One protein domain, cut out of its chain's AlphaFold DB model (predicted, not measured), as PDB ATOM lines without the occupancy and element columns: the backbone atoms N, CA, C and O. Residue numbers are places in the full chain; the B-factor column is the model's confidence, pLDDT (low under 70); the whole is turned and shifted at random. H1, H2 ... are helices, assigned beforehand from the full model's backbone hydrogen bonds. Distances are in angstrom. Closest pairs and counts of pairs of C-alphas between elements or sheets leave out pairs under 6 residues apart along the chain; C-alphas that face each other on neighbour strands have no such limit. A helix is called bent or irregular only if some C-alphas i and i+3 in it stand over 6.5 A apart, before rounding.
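This is residues 56 to 156 of the 157 residues of an uncharacterized protein of Chrysochromulina tobinii (UniProt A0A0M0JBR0). Three shorter helices, H1, H2 and H3, fold back and forth, and long, bent H4 crosses the ends of H1 and H3, with residues 150 to 156 sticking out. The printed part has 101 residues with four named helices, H1 to H4 in order, all helix. It is compact, radius of gyration of the C-alphas 14.5 A, spanning 44 by 38 by 25 A.

Find C-alpha 57 at (-38.909, 25.161, 40.265), where H1 begins, ending at residue 66. H2 is residues 76 to 88, 18.0 A; H3 is 104 to 118, 20.8 A. H4, residues 129 to 154, assigned as one helix by its hydrogen bonds, is bent, C-alphas 139 and 142 being 7.1 A apart: H4a is 129 to 139, 15.3 A; H4b is 142 to 154, 18.4 A, ending with C-alpha 154 at (-63.241, 15.839, 39.674).

H1 and H2 touch as a hairpin, a steep tilt of 44 degrees, closest C-alphas Leu 57 and Phe 83, 6.9 A. Hairpin H2 and H3 touch at Val 86 and Glu 106, closest C-alphas 6.4 A. H3, with residues 112 to 116 alone, touches H4a, about perpendicular at 82 degrees, closest C-alphas Cys 115 and Leu 133, 6.2 A. H4b, with 145 to 148 alone, only just touches H1, 3 pairs of C-alphas within 8 A, closest Asp 66 and Leu 148, 7.6 A. H1 and H3 are apart. In H1, H2, H3, H4a and H4b every O i to N i+4 pair is within hydrogen-bond range.

C-alphas 126 and 156 are farthest apart, 44.4 A. The printed part has no cut; the H2 to H3 link is long. Look for pLDDT under 70 at residues 88 to 99, 123, 125 and 155 to 156.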
ATOM      1  N   ASN A  56     -40.183  22.042  43.863       87.88
ATOM      2  CA  ASN A  56     -39.097  22.456  42.980       87.88
ATOM      3  C   ASN A  56     -39.560  23.562  42.009       87.88
ATOM      4  O   ASN A  56     -40.742  23.923  41.911       87.88
ATOM      5  N   LEU A  57     -38.617  24.113  41.244       86.44
ATOM      6  CA  LEU A  57     -38.909  25.161  40.265       86.44
ATOM      7  C   LEU A  57     -39.906  24.705  39.185       86.44
ATOM      8  O   LEU A  57     -40.722  25.509  38.718       86.44
ATOM      9  N   ALA A  58     -39.857  23.440  38.762       87.25
ATOM     10  CA  ALA A  58     -40.745  22.918  37.727       87.25
ATOM     11  C   ALA A  58     -42.203  22.874  38.211       87.25
ATOM     12  O   ALA A  58     -43.113  23.266  37.473       87.25
ATOM     13  N   GLU A  59     -42.429  22.476  39.461       88.50
ATOM     14  CA  GLU A  59     -43.740  22.468  40.113       88.50
ATOM     15  C   GLU A  59     -44.266  23.880  40.343       88.50
ATOM     16  O   GLU A  59     -45.419  24.166  40.003       88.50
ATOM     17  N   LEU A  60     -43.413  24.797  40.811       89.06
ATOM     18  CA  LEU A  60     -43.761  26.209  40.959       89.06
ATOM     19  C   LEU A  60     -44.166  26.826  39.611       89.06
ATOM     20  O   LEU A  60     -45.204  27.485  39.498       89.06
ATOM     21  N   LYS A  61     -43.381  26.578  38.559       90.12
ATOM     22  CA  LYS A  61     -43.681  27.037  37.196       90.12
ATOM     23  C   LYS A  61     -44.989  26.450  36.681       90.12
ATOM     24  O   LYS A  61     -45.796  27.176  36.099       90.12
ATOM     25  N   LYS A  62     -45.226  25.159  36.907       88.00
ATOM     26  CA  LYS A  62     -46.478  24.488  36.543       88.00
ATOM     27  C   LYS A  62     -47.667  25.107  37.273       88.00
ATOM     28  O   LYS A  62     -48.669  25.399  36.632       88.00
ATOM     29  N   MET A  63     -47.547  25.382  38.571       90.12
ATOM     30  CA  MET A  63     -48.585  26.051  39.359       90.12
ATOM     31  C   MET A  63     -48.930  27.426  38.793       90.12
ATOM     32  O   MET A  63     -50.102  27.726  38.563       90.12
ATOM     33  N   LEU A  64     -47.923  28.258  38.535       91.31
ATOM     34  CA  LEU A  64     -48.141  29.607  38.019       91.31
ATOM     35  C   LEU A  64     -48.693  29.593  36.594       91.31
ATOM     36  O   LEU A  64     -49.555  30.410  36.273       91.31
ATOM     37  N   SER A  65     -48.255  28.651  35.761       89.31
ATOM     38  CA  SER A  65     -48.820  28.443  34.427       89.31
ATOM     39  C   SER A  65     -50.283  28.006  34.504       89.31
ATOM     40  O   SER A  65     -51.136  28.621  33.870       89.31
ATOM     41  N   ASP A  66     -50.593  26.988  35.309       87.38
ATOM     42  CA  ASP A  66     -51.952  26.476  35.485       87.38
ATOM     43  C   ASP A  66     -52.884  27.583  35.980       87.38
ATOM     44  O   ASP A  66     -53.949  27.813  35.407       87.38
ATOM     45  N   CYS A  67     -52.462  28.318  37.012       88.12
ATOM     46  CA  CYS A  67     -53.232  29.417  37.576       88.12
ATOM     47  C   CYS A  67     -53.225  30.683  36.699       88.12
ATOM     48  O   CYS A  67     -53.765  31.696  37.129       88.12
ATOM     49  N   SER A  68     -52.655  30.649  35.485       88.50
ATOM     50  CA  SER A  68     -52.583  31.799  34.565       88.50
ATOM     51  C   SER A  68     -51.963  33.044  35.216       88.50
ATOM     52  O   SER A  68     -52.409  34.171  35.012       88.50
ATOM     53  N   MET A  69     -50.940  32.832  36.046       89.62
ATOM     54  CA  MET A  69     -50.223  33.879  36.776       89.62
ATOM     55  C   MET A  69     -49.008  34.407  36.008       89.62
ATOM     56  O   MET A  69     -48.459  35.435  36.397       89.62
ATOM     57  N   MET A  70     -48.600  33.744  34.926       90.75
ATOM     58  CA  MET A  70     -47.518  34.194  34.047       90.75
ATOM     59  C   MET A  70     -48.024  35.277  33.088       90.75
ATOM     60  O   MET A  70     -49.090  35.132  32.496       90.75
ATOM     61  N   ASP A  71     -47.258  36.352  32.933       89.12
ATOM     62  CA  ASP A  71     -47.539  37.465  32.018       89.12
ATOM     63  C   ASP A  71     -46.228  38.154  31.597       89.12
ATOM     64  O   ASP A  71     -45.135  37.695  31.936       89.12
ATOM     65  N   ASP A  72     -46.317  39.269  30.868       87.62
ATOM     66  CA  ASP A  72     -45.140  40.043  30.438       87.62
ATOM     67  C   ASP A  72     -44.302  40.555  31.629       87.62
ATOM     68  O   ASP A  72     -43.088  40.775  31.523       87.62
ATOM     69  N   ASN A  73     -44.931  40.715  32.797       84.94
ATOM     70  CA  ASN A  73     -44.261  41.135  34.018       84.94
ATOM     71  C   ASN A  73     -43.630  39.955  34.763       84.94
ATOM     72  O   ASN A  73     -42.543  40.139  35.305       84.94
ATOM     73  N   LEU A  74     -44.230  38.766  34.748       89.25
ATOM     74  CA  LEU A  74     -43.727  37.530  35.348       89.25
ATOM     75  C   LEU A  74     -43.380  36.505  34.261       89.25
ATOM     76  O   LEU A  74     -44.141  35.583  33.966       89.25
ATOM     77  N   THR A  75     -42.193  36.666  33.680       90.00
ATOM     78  CA  THR A  75     -41.645  35.741  32.682       90.00
ATOM     79  C   THR A  75     -40.947  34.551  33.345       90.00
ATOM     80  O   THR A  75     -40.581  34.606  34.518       90.00
ATOM     81  N   ASN A  76     -40.682  33.486  32.579       86.94
ATOM     82  CA  ASN A  76     -39.913  32.329  33.068       86.94
ATOM     83  C   ASN A  76     -38.541  32.723  33.637       86.94
ATOM     84  O   ASN A  76     -38.140  32.203  34.670       86.94
ATOM     85  N   VAL A  77     -37.861  33.673  32.988       87.12
ATOM     86  CA  VAL A  77     -36.550  34.171  33.430       87.12
ATOM     87  C   VAL A  77     -36.665  34.863  34.788       87.12
ATOM     88  O   VAL A  77     -35.870  34.611  35.686       87.12
ATOM     89  N   LYS A  78     -37.695  35.698  34.977       87.75
ATOM     90  CA  LYS A  78     -37.936  36.360  36.265       87.75
ATOM     91  C   LYS A  78     -38.326  35.367  37.353       87.75
ATOM     92  O   LYS A  78     -37.882  35.522  38.482       87.75
ATOM     93  N   LEU A  79     -39.118  34.350  37.018       88.12
ATOM     94  CA  LEU A  79     -39.477  33.292  37.958       88.12
ATOM     95  C   LEU A  79     -38.240  32.519  38.436       88.12
ATOM     96  O   LEU A  79     -38.095  32.307  39.634       88.12
ATOM     97  N   GLN A  80     -37.331  32.165  37.523       87.38
ATOM     98  CA  GLN A  80     -36.032  31.571  37.863       87.38
ATOM     99  C   GLN A  80     -35.220  32.480  38.787       87.38
ATOM    100  O   GLN A  80     -34.707  32.020  39.800       87.38
ATOM    101  N   SER A  81     -35.155  33.783  38.487       85.88
ATOM    102  CA  SER A  81     -34.454  34.746  39.346       85.88
ATOM    103  C   SER A  81     -35.066  34.847  40.745       85.88
ATOM    104  O   SER A  81     -34.319  34.894  41.714       85.88
ATOM    105  N   ILE A  82     -36.399  34.852  40.869       87.62
ATOM    106  CA  ILE A  82     -37.090  34.860  42.169       87.62
ATOM    107  C   ILE A  82     -36.786  33.573  42.944       87.62
ATOM    108  O   ILE A  82     -36.474  33.634  44.128       87.62
ATOM    109  N   PHE A  83     -36.859  32.419  42.278       86.19
ATOM    110  CA  PHE A  83     -36.590  31.122  42.894       86.19
ATOM    111  C   PHE A  83     -35.154  31.038  43.417       86.19
ATOM    112  O   PHE A  83     -34.931  30.682  44.571       86.19
ATOM    113  N   ALA A  84     -34.184  31.449  42.598       84.06
ATOM    114  CA  ALA A  84     -32.796  31.559  43.016       84.06
ATOM    115  C   ALA A  84     -32.635  32.568  44.163       84.06
ATOM    116  O   ALA A  84     -31.957  32.267  45.131       84.06
ATOM    117  N   GLU A  85     -33.279  33.739  44.118       82.62
ATOM    118  CA  GLU A  85     -33.163  34.747  45.180       82.62
ATOM    119  C   GLU A  85     -33.622  34.223  46.547       82.62
ATOM    120  O   GLU A  85     -32.978  34.507  47.559       82.62
ATOM    121  N   VAL A  86     -34.718  33.464  46.579       82.38
ATOM    122  CA  VAL A  86     -35.254  32.896  47.820       82.38
ATOM    123  C   VAL A  86     -34.348  31.780  48.346       82.38
ATOM    124  O   VAL A  86     -34.034  31.789  49.531       82.38
ATOM    125  N   ASN A  87     -33.842  30.907  47.471       74.19
ATOM    126  CA  ASN A  87     -32.935  29.821  47.857       74.19
ATOM    127  C   ASN A  87     -31.515  30.312  48.230       74.19
ATOM    128  O   ASN A  87     -30.924  29.821  49.186       74.19
ATOM    129  N   VAL A  88     -30.969  31.329  47.545       66.69
ATOM    130  CA  VAL A  88     -29.662  31.946  47.883       66.69
ATOM    131  C   VAL A  88     -29.738  32.690  49.216       66.69
ATOM    132  O   VAL A  88     -28.753  32.763  49.944       66.69
ATOM    133  N   GLY A  89     -30.914  33.217  49.580       54.00
ATOM    134  CA  GLY A  89     -31.154  33.759  50.920       54.00
ATOM    135  C   GLY A  89     -30.899  32.750  52.049       54.00
ATOM    136  O   GLY A  89     -30.672  33.181  53.181       54.00
ATOM    137  N   SER A  90     -30.888  31.451  51.727       49.84
ATOM    138  CA  SER A  90     -30.649  30.329  52.639       49.84
ATOM    139  C   SER A  90     -29.256  29.685  52.483       49.84
ATOM    140  O   SER A  90     -28.807  29.024  53.417       49.84
ATOM    141  N   ALA A  91     -28.539  29.887  51.368       42.66
ATOM    142  CA  ALA A  91     -27.216  29.290  51.141       42.66
ATOM    143  C   ALA A  91     -26.295  30.174  50.274       42.66
ATOM    144  O   ALA A  91     -26.543  30.406  49.089       42.66
ATOM    145  N   GLU A  92     -25.182  30.625  50.860       44.88
ATOM    146  CA  GLU A  92     -24.015  31.100  50.113       44.88
ATOM    147  C   GLU A  92     -23.283  29.882  49.529       44.88
ATOM    148  O   GLU A  92     -22.428  29.329  50.204       44.88
ATOM    149  N   GLU A  93     -23.668  29.413  48.339       42.94
ATOM    150  CA  GLU A  93     -22.828  28.733  47.327       42.94
ATOM    151  C   GLU A  93     -23.711  28.068  46.255       42.94
ATOM    152  O   GLU A  93     -24.890  27.809  46.474       42.94
ATOM    153  N   GLY A  94     -23.148  27.890  45.055       49.81
ATOM    154  CA  GLY A  94     -23.844  27.587  43.797       49.81
ATOM    155  C   GLY A  94     -25.009  26.598  43.899       49.81
ATOM    156  O   GLY A  94     -24.819  25.415  44.161       49.81
ATOM    157  N   ILE A  95     -26.207  27.108  43.619       50.84
ATOM    158  CA  ILE A  95     -27.442  26.334  43.540       50.84
ATOM    159  C   ILE A  95     -27.422  25.473  42.276       50.84
ATOM    160  O   ILE A  95     -27.418  26.000  41.162       50.84
ATOM    161  N   ASP A  96     -27.461  24.154  42.455       52.81
ATOM    162  CA  ASP A  96     -27.958  23.257  41.418       52.81
ATOM    163  C   ASP A  96     -29.473  23.487  41.282       52.81
ATOM    164  O   ASP A  96     -30.252  23.199  42.196       52.81
ATOM    165  N   GLU A  97     -29.884  24.079  40.157       53.38
ATOM    166  CA  GLU A  97     -31.282  24.419  39.857       53.38
ATOM    167  C   GLU A  97     -32.205  23.188  39.834       53.38
ATOM    168  O   GLU A  97     -33.424  23.352  39.926       53.38
ATOM    169  N   ASN A  98     -31.647  21.974  39.717       50.69
ATOM    170  CA  ASN A  98     -32.417  20.731  39.681       50.69
ATOM    171  C   ASN A  98     -32.671  20.109  41.063       50.69
ATOM    172  O   ASN A  98     -33.673  19.413  41.199       50.69
ATOM    173  N   ASP A  99     -31.834  20.392  42.065       58.56
ATOM    174  CA  ASP A  99     -31.944  19.811  43.420       58.56
ATOM    175  C   ASP A  99     -32.404  20.826  44.478       58.56
ATOM    176  O   ASP A  99     -32.605  20.484  45.643       58.56
ATOM    177  N   SER A 100     -32.584  22.092  44.095       74.31
ATOM    178  CA  SER A 100     -33.108  23.096  45.017       74.31
ATOM    179  C   SER A 100     -34.617  22.975  45.153       74.31
ATOM    180  O   SER A 100     -35.383  23.209  44.216       74.31
ATOM    181  N   GLU A 101     -35.024  22.637  46.365       83.38
ATOM    182  CA  GLU A 101     -36.397  22.476  46.801       83.38
ATOM    183  C   GLU A 101     -36.786  23.614  47.749       83.38
ATOM    184  O   GLU A 101     -35.994  24.047  48.581       83.38
ATOM    185  N   MET A 102     -38.019  24.097  47.625       85.12
ATOM    186  CA  MET A 102     -38.539  25.229  48.379       85.12
ATOM    187  C   MET A 102     -39.519  24.764  49.452       85.12
ATOM    188  O   MET A 102     -40.543  24.149  49.144       85.12
ATOM    189  N   SER A 103     -39.245  25.110  50.706       88.69
ATOM    190  CA  SER A 103     -40.149  24.894  51.837       88.69
ATOM    191  C   SER A 103     -41.399  25.780  51.768       88.69
ATOM    192  O   SER A 103     -41.494  26.731  50.987       88.69
ATOM    193  N   TYR A 104     -42.376  25.517  52.638       88.81
ATOM    194  CA  TYR A 104     -43.589  26.335  52.697       88.81
ATOM    195  C   TYR A 104     -43.312  27.817  53.016       88.81
ATOM    196  O   TYR A 104     -43.935  28.700  52.427       88.81
ATOM    197  N   ASP A 105     -42.365  28.119  53.905       88.75
ATOM    198  CA  ASP A 105     -42.054  29.507  54.279       88.75
ATOM    199  C   ASP A 105     -41.353  30.262  53.135       88.75
ATOM    200  O   ASP A 105     -41.620  31.443  52.872       88.75
ATOM    201  N   GLU A 106     -40.505  29.561  52.387       88.12
ATOM    202  CA  GLU A 106     -39.879  30.079  51.171       88.12
ATOM    203  C   GLU A 106     -40.909  30.255  50.046       88.12
ATOM    204  O   GLU A 106     -40.859  31.237  49.296       88.12
ATOM    205  N   PHE A 107     -41.922  29.389  49.979       91.12
ATOM    206  CA  PHE A 107     -43.060  29.555  49.079       91.12
ATOM    207  C   PHE A 107     -43.859  30.823  49.387       91.12
ATOM    208  O   PHE A 107     -44.181  31.584  48.471       91.12
ATOM    209  N   LEU A 108     -44.135  31.117  50.660       92.25
ATOM    210  CA  LEU A 108     -44.799  32.366  51.050       92.25
ATOM    211  C   LEU A 108     -43.979  33.594  50.633       92.25
ATOM    212  O   LEU A 108     -44.515  34.536  50.041       92.25
ATOM    213  N   SER A 109     -42.666  33.554  50.864       90.12
ATOM    214  CA  SER A 109     -41.738  34.613  50.444       90.12
ATOM    215  C   SER A 109     -41.741  34.800  48.922       90.12
ATOM    216  O   SER A 109     -41.794  35.924  48.414       90.12
ATOM    217  N   THR A 110     -41.790  33.694  48.184       90.88
ATOM    218  CA  THR A 110     -41.899  33.672  46.723       90.88
ATOM    219  C   THR A 110     -43.202  34.298  46.235       90.88
ATOM    220  O   THR A 110     -43.179  35.086  45.290       90.88
ATOM    221  N   LEU A 111     -44.339  34.036  46.888       93.19
ATOM    222  CA  LEU A 111     -45.615  34.670  46.532       93.19
ATOM    223  C   LEU A 111     -45.586  36.190  46.716       93.19
ATOM    224  O   LEU A 111     -46.129  36.911  45.875       93.19
ATOM    225  N   ALA A 112     -44.937  36.688  47.773       91.75
ATOM    226  CA  ALA A 112     -44.752  38.126  47.960       91.75
ATOM    227  C   ALA A 112     -43.930  38.732  46.809       91.75
ATOM    228  O   ALA A 112     -44.340  39.731  46.218       91.75
ATOM    229  N   LEU A 113     -42.817  38.096  46.430       90.44
ATOM    230  CA  LEU A 113     -41.975  38.543  45.312       90.44
ATOM    231  C   LEU A 113     -42.703  38.480  43.965       90.44
ATOM    232  O   LEU A 113     -42.604  39.407  43.161       90.44
ATOM    233  N   ILE A 114     -43.484  37.428  43.724       91.88
ATOM    234  CA  ILE A 114     -44.310  37.300  42.520       91.88
ATOM    235  C   ILE A 114     -45.328  38.438  42.449       91.88
ATOM    236  O   ILE A 114     -45.458  39.074  41.403       91.88
ATOM    237  N   CYS A 115     -46.032  38.724  43.545       91.31
ATOM    238  CA  CYS A 115     -46.984  39.829  43.597       91.31
ATOM    239  C   CYS A 115     -46.295  41.172  43.319       91.31
ATOM    240  O   CYS A 115     -46.781  41.967  42.515       91.31
ATOM    241  N   ASP A 116     -45.131  41.395  43.930       89.38
ATOM    242  CA  ASP A 116     -44.327  42.601  43.758       89.38
ATOM    243  C   ASP A 116     -43.892  42.820  42.298       89.38
ATOM    244  O   ASP A 116     -43.983  43.941  41.790       89.38
ATOM    245  N   VAL A 117     -43.489  41.746  41.612       89.00
ATOM    246  CA  VAL A 117     -43.092  41.766  40.198       89.00
ATOM    247  C   VAL A 117     -44.295  41.954  39.273       89.00
ATOM    248  O   VAL A 117     -44.206  42.722  38.313       89.00
ATOM    249  N   LYS A 118     -45.422  41.290  39.554       87.81
ATOM    250  CA  LYS A 118     -46.654  41.418  38.757       87.81
ATOM    251  C   LYS A 118     -47.282  42.800  38.883       87.81
ATOM    252  O   LYS A 118     -47.824  43.317  37.908       87.81
ATOM    253  N   ILE A 119     -47.225  43.381  40.077       87.00
ATOM    254  CA  ILE A 119     -47.828  44.670  40.404       87.00
ATOM    255  C   ILE A 119     -46.707  45.600  40.891       87.00
ATOM    256  O   ILE A 119     -46.491  45.759  42.103       87.00
ATOM    257  N   PRO A 120     -45.951  46.210  39.956       77.62
ATOM    258  CA  PRO A 120     -44.871  47.123  40.305       77.62
ATOM    259  C   PRO A 120     -45.422  48.346  41.044       77.62
ATOM    260  O   PRO A 120     -46.595  48.677  40.915       77.62
ATOM    261  N   GLU A 121     -44.564  49.054  41.780       76.69
ATOM    262  CA  GLU A 121     -44.927  50.189  42.648       76.69
ATOM    263  C   GLU A 121     -45.867  51.214  41.985       76.69
ATOM    264  O   GLU A 121     -46.832  51.661  42.597       76.69
ATOM    265  N   LYS A 122     -45.662  51.509  40.694       75.50
ATOM    266  CA  LYS A 122     -46.517  52.419  39.909       75.50
ATOM    267  C   LYS A 122     -47.977  51.959  39.767       75.50
ATOM    268  O   LYS A 122     -48.834  52.783  39.471       75.50
ATOM    269  N   GLY A 123     -48.239  50.665  39.921       69.25
ATOM    270  CA  GLY A 123     -49.562  50.044  39.853       69.25
ATOM    271  C   GLY A 123     -50.134  49.634  41.212       69.25
ATOM    272  O   GLY A 123     -51.197  49.018  41.240       69.25
ATOM    273  N   ARG A 124     -49.451  49.931  42.327       78.88
ATOM    274  CA  ARG A 124     -49.928  49.588  43.677       78.88
ATOM    275  C   ARG A 124     -50.951  50.590  44.187       78.88
ATOM    276  O   ARG A 124     -50.953  51.755  43.787       78.88
ATOM    277  N   SER A 125     -51.784  50.138  45.126       67.06
ATOM    278  CA  SER A 125     -52.573  51.076  45.926       67.06
ATOM    279  C   SER A 125     -51.643  51.990  46.726       67.06
ATOM    280  O   SER A 125     -50.548  51.588  47.128       67.06
ATOM    281  N   ARG A 126     -52.104  53.210  47.014       71.75
ATOM    282  CA  ARG A 126     -51.400  54.153  47.899       71.75
ATOM    283  C   ARG A 126     -51.262  53.631  49.333       71.75
ATOM    284  O   ARG A 126     -50.463  54.170  50.087       71.75
ATOM    285  N   ASP A 127     -52.027  52.599  49.677       75.62
ATOM    286  CA  ASP A 127     -52.140  52.058  51.031       75.62
ATOM    287  C   ASP A 127     -50.991  51.113  51.424       75.62
ATOM    288  O   ASP A 127     -50.923  50.695  52.572       75.62
ATOM    289  N   GLY A 128     -50.078  50.788  50.502       82.00
ATOM    290  CA  GLY A 128     -48.916  49.939  50.775       82.00
ATOM    291  C   GLY A 128     -48.943  48.590  50.055       82.00
ATOM    292  O   GLY A 128     -49.914  48.208  49.387       82.00
ATOM    293  N   PHE A 129     -47.824  47.869  50.148       88.12
ATOM    294  CA  PHE A 129     -47.656  46.583  49.473       88.12
ATOM    295  C   PHE A 129     -48.573  45.501  50.056       88.12
ATOM    296  O   PHE A 129     -49.131  44.711  49.299       88.12
ATOM    297  N   GLU A 130     -48.804  45.494  51.366       90.12
ATOM    298  CA  GLU A 130     -49.668  44.534  52.051       90.12
ATOM    299  C   GLU A 130     -51.100  44.540  51.502       90.12
ATOM    300  O   GLU A 130     -51.679  43.478  51.291       90.12
ATOM    301  N   TYR A 131     -51.656  45.707  51.169       90.19
ATOM    302  CA  TYR A 131     -52.996  45.801  50.585       90.19
ATOM    303  C   TYR A 131     -53.031  45.233  49.172       90.19
ATOM    304  O   TYR A 131     -53.989  44.561  48.786       90.19
ATOM    305  N   THR A 132     -51.964  45.472  48.408       91.25
ATOM    306  CA  THR A 132     -51.808  44.913  47.063       91.25
ATOM    307  C   THR A 132     -51.682  43.390  47.131       91.25
ATOM    308  O   THR A 132     -52.379  42.689  46.398       91.25
ATOM    309  N   LEU A 133     -50.867  42.876  48.055       92.56
ATOM    310  CA  LEU A 133     -50.703  41.447  48.297       92.56
ATOM    311  C   LEU A 133     -52.018  40.802  48.742       92.56
ATOM    312  O   LEU A 133     -52.417  39.787  48.179       92.56
ATOM    313  N   TYR A 134     -52.726  41.408  49.697       94.12
ATOM    314  CA  TYR A 134     -54.032  40.944  50.159       94.12
ATOM    315  C   TYR A 134     -55.041  40.855  49.009       94.12
ATOM    316  O   TYR A 134     -55.638  39.799  48.794       94.12
ATOM    317  N   ALA A 135     -55.197  41.934  48.235       93.12
ATOM    318  CA  ALA A 135     -56.136  41.980  47.119       93.12
ATOM    319  C   ALA A 135     -55.782  40.945  46.043       93.12
ATOM    320  O   ALA A 135     -56.659  40.233  45.550       93.12
ATOM    321  N   TRP A 136     -54.498  40.816  45.709       93.94
ATOM    322  CA  TRP A 136     -54.026  39.837  44.737       93.94
ATOM    323  C   TRP A 136     -54.266  38.393  45.206       93.94
ATOM    324  O   TRP A 136     -54.818  37.586  44.451       93.94
ATOM    325  N   LEU A 137     -53.938  38.076  46.464       95.12
ATOM    326  CA  LEU A 137     -54.184  36.759  47.056       95.12
ATOM    327  C   LEU A 137     -55.677  36.421  47.075       95.12
ATOM    328  O   LEU A 137     -56.070  35.352  46.601       95.12
ATOM    329  N   GLN A 138     -56.505  37.335  47.582       95.38
ATOM    330  CA  GLN A 138     -57.932  37.106  47.791       95.38
ATOM    331  C   GLN A 138     -58.726  37.035  46.485       95.38
ATOM    332  O   GLN A 138     -59.637  36.216  46.376       95.38
ATOM    333  N   LEU A 139     -58.427  37.900  45.511       93.00
ATOM    334  CA  LEU A 139     -59.258  38.058  44.314       93.00
ATOM    335  C   LEU A 139     -58.755  37.238  43.128       93.00
ATOM    336  O   LEU A 139     -59.563  36.821  42.296       93.00
ATOM    337  N   GLN A 140     -57.445  37.001  43.032       93.06
ATOM    338  CA  GLN A 140     -56.845  36.371  41.856       93.06
ATOM    339  C   GLN A 140     -56.216  35.020  42.180       93.06
ATOM    340  O   GLN A 140     -56.655  34.006  41.632       93.06
ATOM    341  N   PHE A 141     -55.211  34.989  43.056       94.19
ATOM    342  CA  PHE A 141     -54.375  33.802  43.244       94.19
ATOM    343  C   PHE A 141     -55.151  32.631  43.862       94.19
ATOM    344  O   PHE A 141     -55.339  31.595  43.217       94.19
ATOM    345  N   ILE A 142     -55.675  32.810  45.079       94.12
ATOM    346  CA  ILE A 142     -56.341  31.736  45.829       94.12
ATOM    347  C   ILE A 142     -57.588  31.217  45.094       94.12
ATOM    348  O   ILE A 142     -57.699  29.997  44.923       94.12
ATOM    349  N   PRO A 143     -58.519  32.066  44.606       94.25
ATOM    350  CA  PRO A 143     -59.707  31.573  43.912       94.25
ATOM    351  C   PRO A 143     -59.378  30.782  42.644       94.25
ATOM    352  O   PRO A 143     -60.043  29.784  42.354       94.25
ATOM    353  N   THR A 144     -58.360  31.207  41.891       92.81
ATOM    354  CA  THR A 144     -57.982  30.556  40.632       92.81
ATOM    355  C   THR A 144     -57.345  29.199  40.889       92.81
ATOM    356  O   THR A 144     -57.816  28.197  40.344       92.81
ATOM    357  N   CYS A 145     -56.362  29.127  41.789       89.06
ATOM    358  CA  CYS A 145     -55.716  27.858  42.107       89.06
ATOM    359  C   CYS A 145     -56.690  26.870  42.770       89.06
ATOM    360  O   CYS A 145     -56.746  25.707  42.368       89.06
ATOM    361  N   ARG A 146     -57.570  27.322  43.681       88.75
ATOM    362  CA  ARG A 146     -58.624  26.462  44.261       88.75
ATOM    363  C   ARG A 146     -59.556  25.881  43.198       88.75
ATOM    364  O   ARG A 146     -59.913  24.707  43.277       88.75
ATOM    365  N   ARG A 147     -59.964  26.680  42.208       89.06
ATOM    366  CA  ARG A 147     -60.836  26.220  41.115       89.06
ATOM    367  C   ARG A 147     -60.183  25.090  40.322       89.06
ATOM    368  O   ARG A 147     -60.843  24.092  40.045       89.06
ATOM    369  N   LEU A 148     -58.899  25.232  40.001       85.56
ATOM    370  CA  LEU A 148     -58.146  24.263  39.205       85.56
ATOM    371  C   LEU A 148     -57.856  22.975  39.972       85.56
ATOM    372  O   LEU A 148     -58.077  21.893  39.434       85.56
ATOM    373  N   ILE A 149     -57.447  23.078  41.237       85.44
ATOM    374  CA  ILE A 149     -57.241  21.913  42.112       85.44
ATOM    375  C   ILE A 149     -58.542  21.105  42.219       85.44
ATOM    376  O   ILE A 149     -58.551  19.891  42.007       85.44
ATOM    377  N   ASN A 150     -59.673  21.781  42.440       83.12
ATOM    378  CA  ASN A 150     -60.980  21.127  42.503       83.12
ATOM    379  C   ASN A 150     -61.407  20.507  41.161       83.12
ATOM    380  O   ASN A 150     -62.044  19.454  41.152       83.12
ATOM    381  N   ALA A 151     -61.084  21.139  40.028       80.62
ATOM    382  CA  ALA A 151     -61.370  20.589  38.703       80.62
ATOM    383  C   ALA A 151     -60.552  19.315  38.432       80.62
ATOM    384  O   ALA A 151     -61.114  18.305  38.009       80.62
ATOM    385  N   LYS A 152     -59.254  19.325  38.768       74.62
ATOM    386  CA  LYS A 152     -58.365  18.156  38.662       74.62
ATOM    387  C   LYS A 152     -58.842  16.988  39.529       74.62
ATOM    388  O   LYS A 152     -58.807  15.850  39.078       74.62
ATOM    389  N   ALA A 153     -59.342  17.258  40.736       74.88
ATOM    390  CA  ALA A 153     -59.902  16.223  41.607       74.88
ATOM    391  C   ALA A 153     -61.182  15.580  41.036       74.88
ATOM    392  O   ALA A 153     -61.427  14.396  41.251       74.88
ATOM    393  N   LYS A 154     -62.001  16.341  40.294       71.56
ATOM    394  CA  LYS A 154     -63.241  15.839  39.674       71.56
ATOM    395  C   LYS A 154     -63.003  15.035  38.394       71.56
ATOM    396  O   LYS A 154     -63.779  14.127  38.127       71.56
ATOM    397  N   GLY A 155     -61.961  15.358  37.626       58.94
ATOM    398  CA  GLY A 155     -61.615  14.671  36.373       58.94
ATOM    399  C   GLY A 155     -60.867  13.342  36.539       58.94
ATOM    400  O   GLY A 155     -60.587  12.688  35.544       58.94
ATOM    401  N   LYS A 156     -60.529  12.946  37.775       53.88
ATOM    402  CA  LYS A 156     -59.905  11.652  38.112       53.88
ATOM    403  C   LYS A 156     -60.929  10.560  38.497       53.88
ATOM    404  O   LYS A 156     -60.542   9.577  39.122       53.88
TER     405      LYS A 156